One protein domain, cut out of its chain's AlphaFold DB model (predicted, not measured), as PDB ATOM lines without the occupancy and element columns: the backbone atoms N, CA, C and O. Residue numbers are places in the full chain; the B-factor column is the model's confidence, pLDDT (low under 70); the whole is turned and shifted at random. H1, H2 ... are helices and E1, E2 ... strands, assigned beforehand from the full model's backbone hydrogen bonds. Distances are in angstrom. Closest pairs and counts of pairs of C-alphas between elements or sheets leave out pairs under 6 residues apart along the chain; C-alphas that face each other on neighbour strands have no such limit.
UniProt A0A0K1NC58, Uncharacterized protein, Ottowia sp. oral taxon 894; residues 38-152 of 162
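This is residues 38 to 152 of the 162 residues of an uncharacterized protein of Ottowia sp. oral taxon 894 (UniProt A0A0K1NC58). E1 and E2, a strand hairpin, cover one side of the long antiparallel helices H1 and H3; short H2 packs on H3. The printed part has 115 residues, mostly helix, with H1, E1, E2, H2, H3 in order. This loose rod spans 57 by 27 by 21 A, radius of gyration of the C-alphas 17.2 A.

E1 is residues 73 to 80, E2 85 to 92, H2 102 to 109. H1, residues 38 to 66, 42.5 A long, begins at C-alpha (10.197, -16.832, -24.229). H3, residues 116 to 152, 53.0 A long, ends at C-alpha (20.345, -15.704, -29.787).

In the antiparallel hairpin E1 and E2, N 76 and O 89 are 2.8 A apart, within hydrogen-bond range. The closest C-alphas of H1 and E1, Ala 62 and Leu 75, are 4.8 A apart. H1 and H3 touch, opposite ways at a shallow tilt of 22 degrees; their closest C-alphas, Ala 47 and Cys 141, are 5.8 A apart. H3 touches H2 with residues 117 to 124 alone. Every helix O i to N i+4 pair is within range.

The printed part has no cut; residue 38 has pLDDT under 70.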
ATOM      1  N   ARG A  38      11.260 -15.845 -24.527       61.56
ATOM      2  CA  ARG A  38      10.197 -16.832 -24.229       61.56
ATOM      3  C   ARG A  38       9.057 -16.826 -25.252       61.56
ATOM      4  O   ARG A  38       8.566 -17.903 -25.583       61.56
ATOM      5  N   GLY A  39       8.684 -15.655 -25.778       77.38
ATOM      6  CA  GLY A  39       7.596 -15.508 -26.755       77.38
ATOM      7  C   GLY A  39       7.882 -16.242 -28.064       77.38
ATOM      8  O   GLY A  39       7.112 -17.109 -28.461       77.38
ATOM      9  N   ILE A  40       9.057 -16.010 -28.661       83.44
ATOM     10  CA  ILE A  40       9.450 -16.646 -29.930       83.44
ATOM     11  C   ILE A  40       9.547 -18.173 -29.784       83.44
ATOM     12  O   ILE A  40       9.076 -18.909 -30.648       83.44
ATOM     13  N   ARG A  41      10.108 -18.681 -28.675       84.12
ATOM     14  CA  ARG A  41      10.179 -20.133 -28.419       84.12
ATOM     15  C   ARG A  41       8.793 -20.756 -28.229       84.12
ATOM     16  O   ARG A  41       8.569 -21.886 -28.652       84.12
ATOM     17  N   HIS A  42       7.874 -20.041 -27.587       88.38
ATOM     18  CA  HIS A  42       6.488 -20.476 -27.444       88.38
ATOM     19  C   HIS A  42       5.750 -20.482 -28.792       88.38
ATOM     20  O   HIS A  42       5.150 -21.496 -29.140       88.38
ATOM     21  N   GLU A  43       5.870 -19.413 -29.585       90.88
ATOM     22  CA  GLU A  43       5.333 -19.328 -30.952       90.88
ATOM     23  C   GLU A  43       5.861 -20.466 -31.836       90.88
ATOM     24  O   GLU A  43       5.091 -21.090 -32.564       90.88
ATOM     25  N   LEU A  44       7.156 -20.788 -31.735       91.62
ATOM     26  CA  LEU A  44       7.763 -21.900 -32.465       91.62
ATOM     27  C   LEU A  44       7.120 -23.243 -32.094       91.62
ATOM     28  O   LEU A  44       6.756 -24.011 -32.982       91.62
ATOM     29  N   ARG A  45       6.936 -23.518 -30.793       92.56
ATOM     30  CA  ARG A  45       6.259 -24.745 -30.337       92.56
ATOM     31  C   ARG A  45       4.829 -24.825 -30.860       92.56
ATOM     32  O   ARG A  45       4.421 -25.876 -31.338       92.56
ATOM     33  N   GLN A  46       4.088 -23.718 -30.821       94.62
ATOM     34  CA  GLN A  46       2.734 -23.668 -31.370       94.62
ATOM     35  C   GLN A  46       2.713 -23.898 -32.886       94.62
ATOM     36  O   GLN A  46       1.817 -24.568 -33.391       94.62
ATOM     37  N   ALA A  47       3.682 -23.353 -33.621       93.94
ATOM     38  CA  ALA A  47       3.779 -23.543 -35.063       93.94
ATOM     39  C   ALA A  47       4.113 -25.001 -35.426       93.94
ATOM     40  O   ALA A  47       3.511 -25.539 -36.351       93.94
ATOM     41  N   HIS A  48       4.996 -25.663 -34.669       95.12
ATOM     42  CA  HIS A  48       5.247 -27.100 -34.823       95.12
ATOM     43  C   HIS A  48       4.012 -27.940 -34.487       95.12
ATOM     44  O   HIS A  48       3.619 -28.758 -35.305       95.12
ATOM     45  N   ALA A  49       3.328 -27.665 -33.372       96.62
ATOM     46  CA  ALA A  49       2.095 -28.378 -33.029       96.62
ATOM     47  C   ALA A  49       1.023 -28.239 -34.126       96.62
ATOM     48  O   ALA A  49       0.385 -29.215 -34.505       96.62
ATOM     49  N   LYS A  50       0.871 -27.038 -34.707       97.06
ATOM     50  CA  LYS A  50      -0.012 -26.818 -35.865       97.06
ATOM     51  C   LYS A  50       0.419 -27.638 -37.079       97.06
ATOM     52  O   LYS A  50      -0.441 -28.127 -37.803       97.06
ATOM     53  N   LEU A  51       1.723 -27.765 -37.328       96.62
ATOM     54  CA  LEU A  51       2.238 -28.575 -38.429       96.62
ATOM     55  C   LEU A  51       1.880 -30.052 -38.228       96.62
ATOM     56  O   LEU A  51       1.361 -30.670 -39.153       96.62
ATOM     57  N   ASP A  52       2.070 -30.568 -37.013       96.94
ATOM     58  CA  ASP A  52       1.748 -31.950 -36.652       96.94
ATOM     59  C   ASP A  52       0.253 -32.243 -36.824       96.94
ATOM     60  O   ASP A  52      -0.108 -33.257 -37.425       96.94
ATOM     61  N   THR A  53      -0.621 -31.328 -36.380       98.06
ATOM     62  CA  THR A  53      -2.074 -31.435 -36.596       98.06
ATOM     63  C   THR A  53      -2.409 -31.522 -38.083       98.06
ATOM     64  O   THR A  53      -3.141 -32.415 -38.497       98.06
ATOM     65  N   VAL A  54      -1.833 -30.644 -38.912       98.12
ATOM     66  CA  VAL A  54      -2.086 -30.668 -40.361       98.12
ATOM     67  C   VAL A  54      -1.611 -31.975 -40.985       98.12
ATOM     68  O   VAL A  54      -2.312 -32.555 -41.809       98.12
ATOM     69  N   GLU A  55      -0.444 -32.482 -40.596       98.12
ATOM     70  CA  GLU A  55       0.038 -33.763 -41.108       98.12
ATOM     71  C   GLU A  55      -0.829 -34.942 -40.653       98.12
ATOM     72  O   GLU A  55      -1.004 -35.901 -41.409       98.12
ATOM     73  N   GLN A  56      -1.391 -34.890 -39.445       98.31
ATOM     74  CA  GLN A  56      -2.346 -35.886 -38.968       98.31
ATOM     75  C   GLN A  56      -3.647 -35.854 -39.780       98.31
ATOM     76  O   GLN A  56      -4.084 -36.912 -40.238       98.31
ATOM     77  N   ASP A  57      -4.194 -34.666 -40.054       98.06
ATOM     78  CA  ASP A  57      -5.353 -34.496 -40.940       98.06
ATOM     79  C   ASP A  57      -5.067 -35.094 -42.323       98.06
ATOM     80  O   ASP A  57      -5.865 -35.847 -42.877       98.06
ATOM     81  N   MET A  58      -3.879 -34.832 -42.873       98.69
ATOM     82  CA  MET A  58      -3.490 -35.363 -44.178       98.69
ATOM     83  C   MET A  58      -3.379 -36.891 -44.180       98.69
ATOM     84  O   MET A  58      -3.820 -37.539 -45.132       98.69
ATOM     85  N   ARG A  59      -2.824 -37.487 -43.115       98.62
ATOM     86  CA  ARG A  59      -2.798 -38.950 -42.939       98.62
ATOM     87  C   ARG A  59      -4.216 -39.519 -42.869       98.62
ATOM     88  O   ARG A  59      -4.467 -40.547 -43.495       98.62
ATOM     89  N   ALA A  60      -5.134 -38.843 -42.178       98.44
ATOM     90  CA  ALA A  60      -6.532 -39.255 -42.082       98.44
ATOM     91  C   ALA A  60      -7.242 -39.209 -43.446       98.44
ATOM     92  O   ALA A  60      -7.868 -40.193 -43.834       98.44
ATOM     93  N   LEU A  61      -7.070 -38.133 -44.223       98.44
ATOM     94  CA  LEU A  61      -7.621 -38.026 -45.584       98.44
ATOM     95  C   LEU A  61      -7.074 -39.132 -46.503       98.44
ATOM     96  O   LEU A  61      -7.828 -39.774 -47.239       98.44
ATOM     97  N   ALA A  62      -5.767 -39.403 -46.431       98.44
ATOM     98  CA  ALA A  62      -5.144 -40.491 -47.180       98.44
ATOM     99  C   ALA A  62      -5.714 -41.862 -46.784       98.44
ATOM    100  O   ALA A  62      -6.050 -42.659 -47.661       98.44
ATOM    101  N   ALA A  63      -5.859 -42.135 -45.486       98.31
ATOM    102  CA  ALA A  63      -6.435 -43.382 -44.988       98.31
ATOM    103  C   ALA A  63      -7.899 -43.552 -45.422       98.31
ATOM    104  O   ALA A  63      -8.246 -44.592 -45.979       98.31
ATOM    105  N   ALA A  64      -8.722 -42.511 -45.264       98.00
ATOM    106  CA  ALA A  64     -10.126 -42.519 -45.667       98.00
ATOM    107  C   ALA A  64     -10.287 -42.830 -47.163       98.00
ATOM    108  O   ALA A  64     -11.094 -43.672 -47.540       98.00
ATOM    109  N   SER A  65      -9.458 -42.222 -48.017       97.56
ATOM    110  CA  SER A  65      -9.497 -42.476 -49.463       97.56
ATOM    111  C   SER A  65      -9.128 -43.912 -49.853       97.56
ATOM    112  O   SER A  65      -9.679 -44.450 -50.808       97.56
ATOM    113  N   LYS A  66      -8.225 -44.557 -49.103       96.38
ATOM    114  CA  LYS A  66      -7.795 -45.942 -49.355       96.38
ATOM    115  C   LYS A  66      -8.808 -46.977 -48.878       96.38
ATOM    116  O   LYS A  66      -8.780 -48.103 -49.361       96.38
ATOM    117  N   ALA A  67      -9.670 -46.612 -47.931       96.25
ATOM    118  CA  ALA A  67     -10.695 -47.500 -47.392       96.25
ATOM    119  C   ALA A  67     -11.874 -47.715 -48.359       96.25
ATOM    120  O   ALA A  67     -12.673 -48.627 -48.157       96.25
ATOM    121  N   VAL A  68     -11.994 -46.900 -49.414       94.62
ATOM    122  CA  VAL A  68     -13.075 -47.023 -50.399       94.62
ATOM    123  C   VAL A  68     -12.786 -48.176 -51.363       94.62
ATOM    124  O   VAL A  68     -11.968 -48.058 -52.278       94.62
ATOM    125  N   ALA A  69     -13.490 -49.291 -51.180       90.31
ATOM    126  CA  ALA A  69     -13.395 -50.446 -52.065       90.31
ATOM    127  C   ALA A  69     -13.857 -50.106 -53.495       90.31
ATOM    128  O   ALA A  69     -14.844 -49.402 -53.697       90.31
ATOM    129  N   GLY A  70     -13.134 -50.613 -54.496       88.50
ATOM    130  CA  GLY A  70     -13.479 -50.436 -55.913       88.50
ATOM    131  C   GLY A  70     -13.208 -49.040 -56.491       88.50
ATOM    132  O   GLY A  70     -13.428 -48.830 -57.683       88.50
ATOM    133  N   ALA A  71     -12.699 -48.091 -55.699       91.19
ATOM    134  CA  ALA A  71     -12.294 -46.789 -56.214       91.19
ATOM    135  C   ALA A  71     -11.098 -46.907 -57.175       91.19
ATOM    136  O   ALA A  71     -10.187 -47.709 -56.980       91.19
ATOM    137  N   GLN A  72     -11.072 -46.066 -58.210       92.25
ATOM    138  CA  GLN A  72     -10.004 -46.066 -59.220       92.25
ATOM    139  C   GLN A  72      -8.776 -45.247 -58.796       92.25
ATOM    140  O   GLN A  72      -7.705 -45.351 -59.403       92.25
ATOM    141  N   LEU A  73      -8.920 -44.413 -57.767       95.25
ATOM    142  CA  LEU A  73      -7.905 -43.482 -57.286       95.25
ATOM    143  C   LEU A  73      -8.033 -43.249 -55.779       95.25
ATOM    144  O   LEU A  73      -9.118 -43.369 -55.224       95.25
ATOM    145  N   TYR A  74      -6.927 -42.882 -55.140       97.00
ATOM    146  CA  TYR A  74      -6.850 -42.556 -53.715       97.00
ATOM    147  C   TYR A  74      -5.825 -41.443 -53.474       97.00
ATOM    148  O   TYR A  74      -4.984 -41.157 -54.332       97.00
ATOM    149  N   LEU A  75      -5.875 -40.806 -52.305       98.19
ATOM    150  CA  LEU A  75      -4.881 -39.827 -51.882       98.19
ATOM    151  C   LEU A  75      -3.640 -40.528 -51.326       98.19
ATOM    152  O   LEU A  75      -3.697 -41.311 -50.372       98.19
ATOM    153  N   MET A  76      -2.488 -40.199 -51.895       97.50
ATOM    154  CA  MET A  76      -1.187 -40.581 -51.372       97.50
ATOM    155  C   MET A  76      -0.534 -39.396 -50.664       97.50
ATOM    156  O   MET A  76      -0.486 -38.288 -51.195       97.50
ATOM    157  N   LEU A  77      -0.011 -39.658 -49.466       97.81
ATOM    158  CA  LEU A  77       0.824 -38.725 -48.725       97.81
ATOM    159  C   LEU A  77       2.273 -38.845 -49.200       97.81
ATOM    160  O   LEU A  77       2.839 -39.938 -49.206       97.81
ATOM    161  N   HIS A  78       2.870 -37.720 -49.563       97.00
ATOM    162  CA  HIS A  78       4.262 -37.611 -49.970       97.00
ATOM    163  C   HIS A  78       5.034 -36.727 -49.011       97.00
ATOM    164  O   HIS A  78       4.490 -35.753 -48.502       97.00
ATOM    165  N   GLN A  79       6.323 -37.012 -48.858       95.50
ATOM    166  CA  GLN A  79       7.266 -36.170 -48.137       95.50
ATOM    167  C   GLN A  79       8.471 -35.887 -49.035       95.50
ATOM    168  O   GLN A  79       9.111 -36.802 -49.549       95.50
ATOM    169  N   ARG A  80       8.801 -34.609 -49.240       93.81
ATOM    170  CA  ARG A  80      10.058 -34.221 -49.892       93.81
ATOM    171  C   ARG A  80      11.182 -34.254 -48.867       93.81
ATOM    172  O   ARG A  80      11.214 -33.395 -47.992       93.81
ATOM    173  N   HIS A  81      12.134 -35.171 -49.025       90.88
ATOM    174  CA  HIS A  81      13.281 -35.300 -48.117       90.88
ATOM    175  C   HIS A  81      14.071 -33.998 -47.949       90.88
ATOM    176  O   HIS A  81      14.334 -33.588 -46.825       90.88
ATOM    177  N   ALA A  82      14.370 -33.300 -49.048       90.44
ATOM    178  CA  ALA A  82      15.194 -32.090 -49.013       90.44
ATOM    179  C   ALA A  82      14.580 -30.942 -48.193       90.44
ATOM    180  O   ALA A  82      15.301 -30.121 -47.639       90.44
ATOM    181  N   THR A  83      13.248 -30.848 -48.138       87.75
ATOM    182  CA  THR A  83      12.572 -29.698 -47.525       87.75
ATOM    183  C   THR A  83      11.655 -30.066 -46.377       87.75
ATOM    184  O   THR A  83      11.122 -29.151 -45.760       87.75
ATOM    185  N   GLY A  84      11.406 -31.349 -46.112       88.81
ATOM    186  CA  GLY A  84      10.387 -31.820 -45.171       88.81
ATOM    187  C   GLY A  84       8.953 -31.422 -45.552       88.81
ATOM    188  O   GLY A  84       8.067 -31.460 -44.707       88.81
ATOM    189  N   TYR A  85       8.714 -30.963 -46.785       93.31
ATOM    190  CA  TYR A  85       7.370 -30.606 -47.241       93.31
ATOM    191  C   TYR A  85       6.531 -31.867 -47.437       93.31
ATOM    192  O   TYR A  85       6.953 -32.772 -48.161       93.31
ATOM    193  N   VAL A  86       5.351 -31.895 -46.821       96.31
ATOM    194  CA  VAL A  86       4.398 -32.996 -46.903       96.31
ATOM    195  C   VAL A  86       3.200 -32.527 -47.715       96.31
ATOM    196  O   VAL A  86       2.728 -31.406 -47.541       96.31
ATOM    197  N   PHE A  87       2.736 -33.358 -48.644       97.62
ATOM    198  CA  PHE A  87       1.608 -33.031 -49.512       97.62
ATOM    199  C   PHE A  87       0.834 -34.275 -49.933       97.62
ATOM    200  O   PHE A  87       1.391 -35.362 -50.077       97.62
ATOM    201  N   LEU A  88      -0.461 -34.093 -50.145       98.50
ATOM    202  CA  LEU A  88      -1.363 -35.075 -50.716       98.50
ATOM    203  C   LEU A  88      -1.416 -34.920 -52.231       98.50
ATOM    204  O   LEU A  88      -1.443 -33.800 -52.750       98.50
ATOM    205  N   ARG A  89      -1.467 -36.048 -52.934       97.69
ATOM    206  CA  ARG A  89      -1.729 -36.095 -54.372       97.69
ATOM    207  C   ARG A  89      -2.534 -37.338 -54.725       97.69
ATOM    208  O   ARG A  89      -2.388 -38.377 -54.084       97.69
ATOM    209  N   TRP A  90      -3.368 -37.231 -55.752       97.81
ATOM    210  CA  TRP A  90      -4.067 -38.384 -56.300       97.81
ATOM    211  C   TRP A  90      -3.097 -39.418 -56.860       97.81
ATOM    212  O   TRP A  90      -2.111 -39.074 -57.519       97.81
ATOM    213  N   ARG A  91      -3.420 -40.691 -56.640       96.69
ATOM    214  CA  ARG A  91      -2.717 -41.839 -57.200       96.69
ATOM    215  C   ARG A  91      -3.711 -42.862 -57.730       96.69
ATOM    216  O   ARG A  91      -4.695 -43.170 -57.065       96.69
ATOM    217  N   GLU A  92      -3.437 -43.392 -58.918       94.44
ATOM    218  CA  GLU A  92      -4.226 -44.481 -59.505       94.44
ATOM    219  C   GLU A  92      -4.076 -45.768 -58.669       94.44
ATOM    220  O   GLU A  92      -2.966 -46.123 -58.253       94.44
ATOM    221  N   VAL A  93      -5.185 -46.476 -58.438       88.62
ATOM    222  CA  VAL A  93      -5.187 -47.815 -57.815       88.62
ATOM    223  C   VAL A  93      -4.658 -48.856 -58.803       88.62
ATOM    224  O   VAL A  93      -3.794 -49.666 -58.459       88.62
ATOM    225  N   SER A  94      -5.142 -48.787 -60.044       79.69
ATOM    226  CA  SER A  94      -4.916 -49.787 -61.090       79.69
ATOM    227  C   SER A  94      -3.940 -49.292 -62.163       79.69
ATOM    228  O   SER A  94      -3.772 -48.092 -62.381       79.69
ATOM    229  N   GLY A  95      -3.287 -50.224 -62.862       74.69
ATOM    230  CA  GLY A  95      -2.356 -49.910 -63.949       74.69
ATOM    231  C   GLY A  95      -0.991 -49.418 -63.455       74.69
ATOM    232  O   GLY A  95      -0.370 -50.030 -62.590       74.69
ATOM    233  N   ARG A  96      -0.503 -48.303 -64.014       77.94
ATOM    234  CA  ARG A  96       0.863 -47.779 -63.788       77.94
ATOM    235  C   ARG A  96       1.065 -47.095 -62.421       77.94
ATOM    236  O   ARG A  96       2.152 -46.582 -62.168       77.94
ATOM    237  N   LYS A  97       0.042 -47.059 -61.550       85.81
ATOM    238  CA  LYS A  97       0.069 -46.437 -60.204       85.81
ATOM    239  C   LYS A  97       0.622 -45.004 -60.211       85.81
ATOM    240  O   LYS A  97       1.390 -44.617 -59.320       85.81
ATOM    241  N   ARG A  98       0.264 -44.241 -61.249       92.31
ATOM    242  CA  ARG A  98       0.787 -42.894 -61.500       92.31
ATOM    243  C   ARG A  98       0.148 -41.881 -60.565       92.31
ATOM    244  O   ARG A  98      -0.954 -42.091 -60.058       92.31
ATOM    245  N   HIS A  99       0.847 -40.769 -60.386       95.62
ATOM    246  CA  HIS A  99       0.289 -39.585 -59.751       95.62
ATOM    247  C   HIS A  99      -0.541 -38.809 -60.763       95.62
ATOM    248  O   HIS A  99      -0.090 -38.606 -61.889       95.62
ATOM    249  N   LEU A 100      -1.709 -38.349 -60.336       95.25
ATOM    250  CA  LEU A 100      -2.603 -37.531 -61.148       95.25
ATOM    251  C   LEU A 100      -2.554 -36.074 -60.677       95.25
ATOM    252  O   LEU A 100      -2.191 -35.783 -59.528       95.25
ATOM    253  N   SER A 101      -2.860 -35.138 -61.569       96.31
ATOM    254  CA  SER A 101      -3.230 -33.775 -61.187       96.31
ATOM    255  C   SER A 101      -4.592 -33.763 -60.474       96.31
ATOM    256  O   SER A 101      -5.311 -34.767 -60.449       96.31
ATOM    257  N   TRP A 102      -4.949 -32.628 -59.866       97.38
ATOM    258  CA  TRP A 102      -6.276 -32.458 -59.268       97.38
ATOM    259  C   TRP A 102      -7.384 -32.544 -60.323       97.38
ATOM    260  O   TRP A 102      -8.376 -33.228 -60.080       97.38
ATOM    261  N   ASP A 103      -7.166 -31.958 -61.503       97.31
ATOM    262  CA  ASP A 103      -8.120 -31.973 -62.616       97.31
ATOM    263  C   ASP A 103      -8.300 -33.379 -63.197       97.31
ATOM    264  O   ASP A 103      -9.426 -33.827 -63.396       97.31
ATOM    265  N   GLU A 104      -7.208 -34.128 -63.384       95.62
ATOM    266  CA  GLU A 104      -7.274 -35.525 -63.827       95.62
ATOM    267  C   GLU A 104      -8.044 -36.390 -62.820       95.62
ATOM    268  O   GLU A 104      -8.863 -37.221 -63.209       95.62
ATOM    269  N   GLY A 105      -7.811 -36.187 -61.517       95.69
ATOM    270  CA  GLY A 105      -8.594 -36.841 -60.469       95.69
ATOM    271  C   GLY A 105     -10.078 -36.478 -60.549       95.69
ATOM    272  O   GLY A 105     -10.923 -37.369 -60.448       95.69
ATOM    273  N   ALA A 106     -10.388 -35.203 -60.803       96.56
ATOM    274  CA  ALA A 106     -11.753 -34.719 -60.972       96.56
ATOM    275  C   ALA A 106     -12.473 -35.369 -62.148       96.56
ATOM    276  O   ALA A 106     -13.584 -35.863 -61.973       96.56
ATOM    277  N   THR A 107     -11.830 -35.464 -63.310       96.00
ATOM    278  CA  THR A 107     -12.390 -36.173 -64.467       96.00
ATOM    279  C   THR A 107     -12.718 -37.632 -64.139       96.00
ATOM    280  O   THR A 107     -13.722 -38.156 -64.613       96.00
ATOM    281  N   ARG A 108     -11.914 -38.299 -63.302       93.75
ATOM    282  CA  ARG A 108     -12.143 -39.704 -62.932       93.75
ATOM    283  C   ARG A 108     -13.319 -39.886 -61.981       93.75
ATOM    284  O   ARG A 108     -14.154 -40.746 -62.229       93.75
ATOM    285  N   TYR A 109     -13.409 -39.106 -60.903       95.38
ATOM    286  CA  TYR A 109     -14.518 -39.276 -59.956       95.38
ATOM    287  C   TYR A 109     -15.839 -38.671 -60.456       95.38
ATOM    288  O   TYR A 109     -16.885 -38.959 -59.884       95.38
ATOM    289  N   GLN A 110     -15.836 -37.864 -61.527       96.06
ATOM    290  CA  GLN A 110     -17.066 -37.365 -62.161       96.06
ATOM    291  C   GLN A 110     -17.978 -38.487 -62.670       96.06
ATOM    292  O   GLN A 110     -19.197 -38.309 -62.684       96.06
ATOM    293  N   SER A 111     -17.409 -39.638 -63.047       94.31
ATOM    294  CA  SER A 111     -18.177 -40.813 -63.464       94.31
ATOM    295  C   SER A 111     -18.692 -41.651 -62.291       94.31
ATOM    296  O   SER A 111     -19.374 -42.648 -62.517       94.31
ATOM    297  N   TYR A 112     -18.334 -41.319 -61.046       95.88
ATOM    298  CA  TYR A 112     -18.859 -42.029 -59.883       95.88
ATOM    299  C   TYR A 112     -20.331 -41.664 -59.677       95.88
ATOM    300  O   TYR A 112     -20.751 -40.530 -59.913       95.88
ATOM    301  N   ALA A 113     -21.114 -42.632 -59.209       96.00
ATOM    302  CA  ALA A 113     -22.475 -42.372 -58.767       96.00
ATOM    303  C   ALA A 113     -22.476 -41.538 -57.474       96.00
ATOM    304  O   ALA A 113     -21.508 -41.536 -56.704       96.00
ATOM    305  N   GLU A 114     -23.578 -40.840 -57.211       96.19
ATOM    306  CA  GLU A 114     -23.804 -40.274 -55.880       96.19
ATOM    307  C   GLU A 114     -24.037 -41.387 -54.847       96.19
ATOM    308  O   GLU A 114     -24.561 -42.444 -55.203       96.19
ATOM    309  N   PRO A 115     -23.652 -41.180 -53.572       95.94
ATOM    310  CA  PRO A 115     -23.048 -39.967 -52.988       95.94
ATOM    311  C   PRO A 115     -21.516 -39.882 -53.148       95.94
ATOM    312  O   PRO A 115     -20.872 -38.954 -52.652       95.94
ATOM    313  N   LEU A 116     -20.904 -40.873 -53.803       96.44
ATOM    314  CA  LEU A 116     -19.452 -41.044 -53.827       96.44
ATOM    315  C   LEU A 116     -18.743 -39.918 -54.581       96.44
ATOM    316  O   LEU A 116     -17.690 -39.452 -54.150       96.44
ATOM    317  N   ARG A 117     -19.328 -39.450 -55.685       97.50
ATOM    318  CA  ARG A 117     -18.804 -38.314 -56.449       97.50
ATOM    319  C   ARG A 117     -18.705 -37.045 -55.603       97.50
ATOM    320  O   ARG A 117     -17.636 -36.434 -55.560       97.50
ATOM    321  N   SER A 118     -19.778 -36.675 -54.900       98.06
ATOM    322  CA  SER A 118     -19.777 -35.510 -54.004       98.06
ATOM    323  C   SER A 118     -18.762 -35.661 -52.874       98.06
ATOM    324  O   SER A 118     -18.028 -34.720 -52.562       98.06
ATOM    325  N   TRP A 119     -18.656 -36.865 -52.308       98.19
ATOM    326  CA  TRP A 119     -17.665 -37.167 -51.279       98.19
ATOM    327  C   TRP A 119     -16.225 -37.004 -51.793       98.19
ATOM    328  O   TRP A 119     -15.418 -36.346 -51.139       98.19
ATOM    329  N   TYR A 120     -15.901 -37.505 -52.991       98.12
ATOM    330  CA  TYR A 120     -14.574 -37.321 -53.600       98.12
ATOM    331  C   TYR A 120     -14.268 -35.853 -53.917       98.12
ATOM    332  O   TYR A 120     -13.137 -35.409 -53.716       98.12
ATOM    333  N   ALA A 121     -15.261 -35.078 -54.358       98.19
ATOM    334  CA  ALA A 121     -15.096 -33.643 -54.568       98.19
ATOM    335  C   ALA A 121     -14.800 -32.902 -53.250       98.19
ATOM    336  O   ALA A 121     -13.933 -32.027 -53.204       98.19
ATOM    337  N   GLN A 122     -15.475 -33.265 -52.154       98.50
ATOM    338  CA  GLN A 122     -15.174 -32.730 -50.825       98.50
ATOM    339  C   GLN A 122     -13.777 -33.142 -50.348       98.50
ATOM    340  O   GLN A 122     -13.019 -32.291 -49.881       98.50
ATOM    341  N   LEU A 123     -13.420 -34.415 -50.519       98.44
ATOM    342  CA  LEU A 123     -12.112 -34.957 -50.172       98.44
ATOM    343  C   LEU A 123     -10.983 -34.227 -50.924       98.44
ATOM    344  O   LEU A 123      -9.965 -33.882 -50.323       98.44
ATOM    345  N   ALA A 124     -11.177 -33.933 -52.217       98.38
ATOM    346  CA  ALA A 124     -10.240 -33.159 -53.030       98.38
ATOM    347  C   ALA A 124     -10.005 -31.760 -52.444       98.38
ATOM    348  O   ALA A 124      -8.858 -31.361 -52.231       98.38
ATOM    349  N   ARG A 125     -11.088 -31.034 -52.125       98.56
ATOM    350  CA  ARG A 125     -11.008 -29.693 -51.525       98.56
ATOM    351  C   ARG A 125     -10.262 -29.719 -50.195       98.56
ATOM    352  O   ARG A 125      -9.318 -28.954 -50.018       98.56
ATOM    353  N   GLN A 126     -10.613 -30.648 -49.307       98.69
ATOM    354  CA  GLN A 126      -9.946 -30.807 -48.011       98.69
ATOM    355  C   GLN A 126      -8.447 -31.095 -48.168       98.69
ATOM    356  O   GLN A 126      -7.626 -30.521 -47.455       98.69
ATOM    357  N   ALA A 127      -8.069 -31.938 -49.129       98.56
ATOM    358  CA  ALA A 127      -6.670 -32.247 -49.394       98.56
ATOM    359  C   ALA A 127      -5.890 -31.042 -49.949       98.56
ATOM    360  O   ALA A 127      -4.757 -30.791 -49.530       98.56
ATOM    361  N   MET A 128      -6.489 -30.269 -50.860       98.56
ATOM    362  CA  MET A 128      -5.894 -29.038 -51.392       98.56
ATOM    363  C   MET A 128      -5.718 -27.974 -50.300       98.56
ATOM    364  O   MET A 128      -4.648 -27.371 -50.194       98.56
ATOM    365  N   GLU A 129      -6.726 -27.791 -49.446       98.56
ATOM    366  CA  GLU A 129      -6.665 -26.894 -48.289       98.56
ATOM    367  C   GLU A 129      -5.583 -27.329 -47.292       98.56
ATOM    368  O   GLU A 129      -4.800 -26.497 -46.831       98.56
ATOM    369  N   ALA A 130      -5.479 -28.629 -46.996       98.38
ATOM    370  CA  ALA A 130      -4.445 -29.167 -46.115       98.38
ATOM    371  C   ALA A 130      -3.033 -28.947 -46.686       98.38
ATOM    372  O   ALA A 130      -2.142 -28.498 -45.964       98.38
ATOM    373  N   ASN A 131      -2.837 -29.158 -47.993       98.44
ATOM    374  CA  ASN A 131      -1.569 -28.870 -48.673       98.44
ATOM    375  C   ASN A 131      -1.172 -27.390 -48.564       98.44
ATOM    376  O   ASN A 131      -0.005 -27.077 -48.304       98.44
ATOM    377  N   ALA A 132      -2.132 -26.483 -48.770       98.06
ATOM    378  CA  ALA A 132      -1.910 -25.045 -48.656       98.06
ATOM    379  C   ALA A 132      -1.579 -24.644 -47.210       98.06
ATOM    380  O   ALA A 132      -0.615 -23.910 -46.971       98.06
ATOM    381  N   ARG A 133      -2.323 -25.188 -46.239       97.94
ATOM    382  CA  ARG A 133      -2.111 -24.951 -44.807       97.94
ATOM    383  C   ARG A 133      -0.745 -25.455 -44.349       97.94
ATOM    384  O   ARG A 133      -0.044 -24.724 -43.652       97.94
ATOM    385  N   HIS A 134      -0.316 -26.641 -44.793       98.19
ATOM    386  CA  HIS A 134       1.024 -27.172 -44.504       98.19
ATOM    387  C   HIS A 134       2.102 -26.202 -44.983       98.19
ATOM    388  O   HIS A 134       2.967 -25.789 -44.208       98.19
ATOM    389  N   LEU A 135       2.005 -25.743 -46.235       96.50
ATOM    390  CA  LEU A 135       2.958 -24.791 -46.800       96.50
ATOM    391  C   LEU A 135       2.993 -23.467 -46.019       96.50
ATOM    392  O   LEU A 135       4.078 -22.927 -45.777       96.50
ATOM    393  N   GLN A 136       1.833 -22.948 -45.614       96.75
ATOM    394  CA  GLN A 136       1.724 -21.720 -44.825       96.75
ATOM    395  C   GLN A 136       2.366 -21.872 -43.440       96.75
ATOM    396  O   GLN A 136       3.201 -21.048 -43.061       96.75
ATOM    397  N   VAL A 137       2.034 -22.936 -42.705       96.12
ATOM    398  CA  VAL A 137       2.588 -23.192 -41.366       96.12
ATOM    399  C   VAL A 137       4.099 -23.401 -41.442       96.12
ATOM    400  O   VAL A 137       4.835 -22.805 -40.661       96.12
ATOM    401  N   ARG A 138       4.602 -24.132 -42.446       95.62
ATOM    402  CA  ARG A 138       6.051 -24.282 -42.662       95.62
ATOM    403  C   ARG A 138       6.762 -22.953 -42.882       95.62
ATOM    404  O   ARG A 138       7.857 -22.754 -42.357       95.62
ATOM    405  N   LYS A 139       6.174 -22.052 -43.678       94.88
ATOM    406  CA  LYS A 139       6.730 -20.705 -43.875       94.88
ATOM    407  C   LYS A 139       6.814 -19.967 -42.537       94.88
ATOM    408  O   LYS A 139       7.869 -19.416 -42.240       94.88
ATOM    409  N   ALA A 140       5.766 -20.035 -41.714       93.94
ATOM    410  CA  ALA A 140       5.768 -19.443 -40.378       93.94
ATOM    411  C   ALA A 140       6.853 -20.051 -39.470       93.94
ATOM    412  O   ALA A 140       7.609 -19.298 -38.859       93.94
ATOM    413  N   CYS A 141       7.002 -21.383 -39.442       93.50
ATOM    414  CA  CYS A 141       8.061 -22.056 -38.681       93.50
ATOM    415  C   CYS A 141       9.451 -21.549 -39.079       93.50
ATOM    416  O   CYS A 141      10.226 -21.161 -38.210       93.50
ATOM    417  N   ARG A 142       9.759 -21.483 -40.382       93.44
ATOM    418  CA  ARG A 142      11.066 -20.992 -40.856       93.44
ATOM    419  C   ARG A 142      11.321 -19.540 -40.458       93.44
ATOM    420  O   ARG A 142      12.413 -19.220 -39.998       93.44
ATOM    421  N   SER A 143      10.320 -18.671 -40.592       93.12
ATOM    422  CA  SER A 143      10.444 -17.270 -40.177       93.12
ATOM    423  C   SER A 143      10.676 -17.137 -38.668       93.12
ATOM    424  O   SER A 143      11.493 -16.324 -38.239       93.12
ATOM    425  N   LEU A 144       9.999 -17.952 -37.852       92.06
ATOM    426  CA  LEU A 144      10.196 -17.989 -36.401       92.06
ATOM    427  C   LEU A 144      11.581 -18.520 -36.018       92.06
ATOM    428  O   LEU A 144      12.224 -17.941 -35.147       92.06
ATOM    429  N   GLN A 145      12.070 -19.559 -36.697       91.12
ATOM    430  CA  GLN A 145      13.419 -20.101 -36.497       91.12
ATOM    431  C   GLN A 145      14.500 -19.068 -36.826       91.12
ATOM    432  O   GLN A 145      15.431 -18.882 -36.042       91.12
ATOM    433  N   ALA A 146      14.355 -18.348 -37.942       90.81
ATOM    434  CA  ALA A 146      15.284 -17.284 -38.318       90.81
ATOM    435  C   ALA A 146      15.307 -16.153 -37.273       90.81
ATOM    436  O   ALA A 146      16.377 -15.724 -36.845       90.81
ATOM    437  N   ARG A 147      14.130 -15.718 -36.797       88.38
ATOM    438  CA  ARG A 147      14.009 -14.710 -35.725       88.38
ATOM    439  C   ARG A 147      14.623 -15.184 -34.405       88.38
ATOM    440  O   ARG A 147      15.302 -14.402 -33.747       88.38
ATOM    441  N   ALA A 148      14.395 -16.442 -34.023       85.56
ATOM    442  CA  ALA A 148      14.968 -17.030 -32.814       85.56
ATOM    443  C   ALA A 148      16.501 -17.042 -32.878       85.56
ATOM    444  O   ALA A 148      17.152 -16.552 -31.959       85.56
ATOM    445  N   SER A 149      17.055 -17.502 -34.003       83.94
ATOM    446  CA  SER A 149      18.504 -17.577 -34.230       83.94
ATOM    447  C   SER A 149      19.156 -16.188 -34.202       83.94
ATOM    448  O   SER A 149      20.191 -15.992 -33.571       83.94
ATOM    449  N   ALA A 150      18.518 -15.190 -34.823       82.62
ATOM    450  CA  ALA A 150      18.999 -13.809 -34.795       82.62
ATOM    451  C   ALA A 150      18.956 -13.190 -33.384       82.62
ATOM    452  O   ALA A 150      19.834 -12.401 -33.041       82.62
ATOM    453  N   SER A 151      17.952 -13.536 -32.568       74.50
ATOM    454  CA  SER A 151      17.875 -13.096 -31.166       74.50
ATOM    455  C   SER A 151      18.995 -13.713 -30.325       74.50
ATOM    456  O   SER A 151      19.666 -13.003 -29.581       74.50
ATOM    457  N   GLU A 152      19.258 -15.014 -30.494       70.25
ATOM    458  CA  GLU A 152      20.345 -15.704 -29.787       70.25
ATOM    459  C   GLU A 152      21.714 -15.104 -30.132       70.25
ATOM    460  O   GLU A 152      22.480 -14.797 -29.224       70.25
TER     461      GLU A 152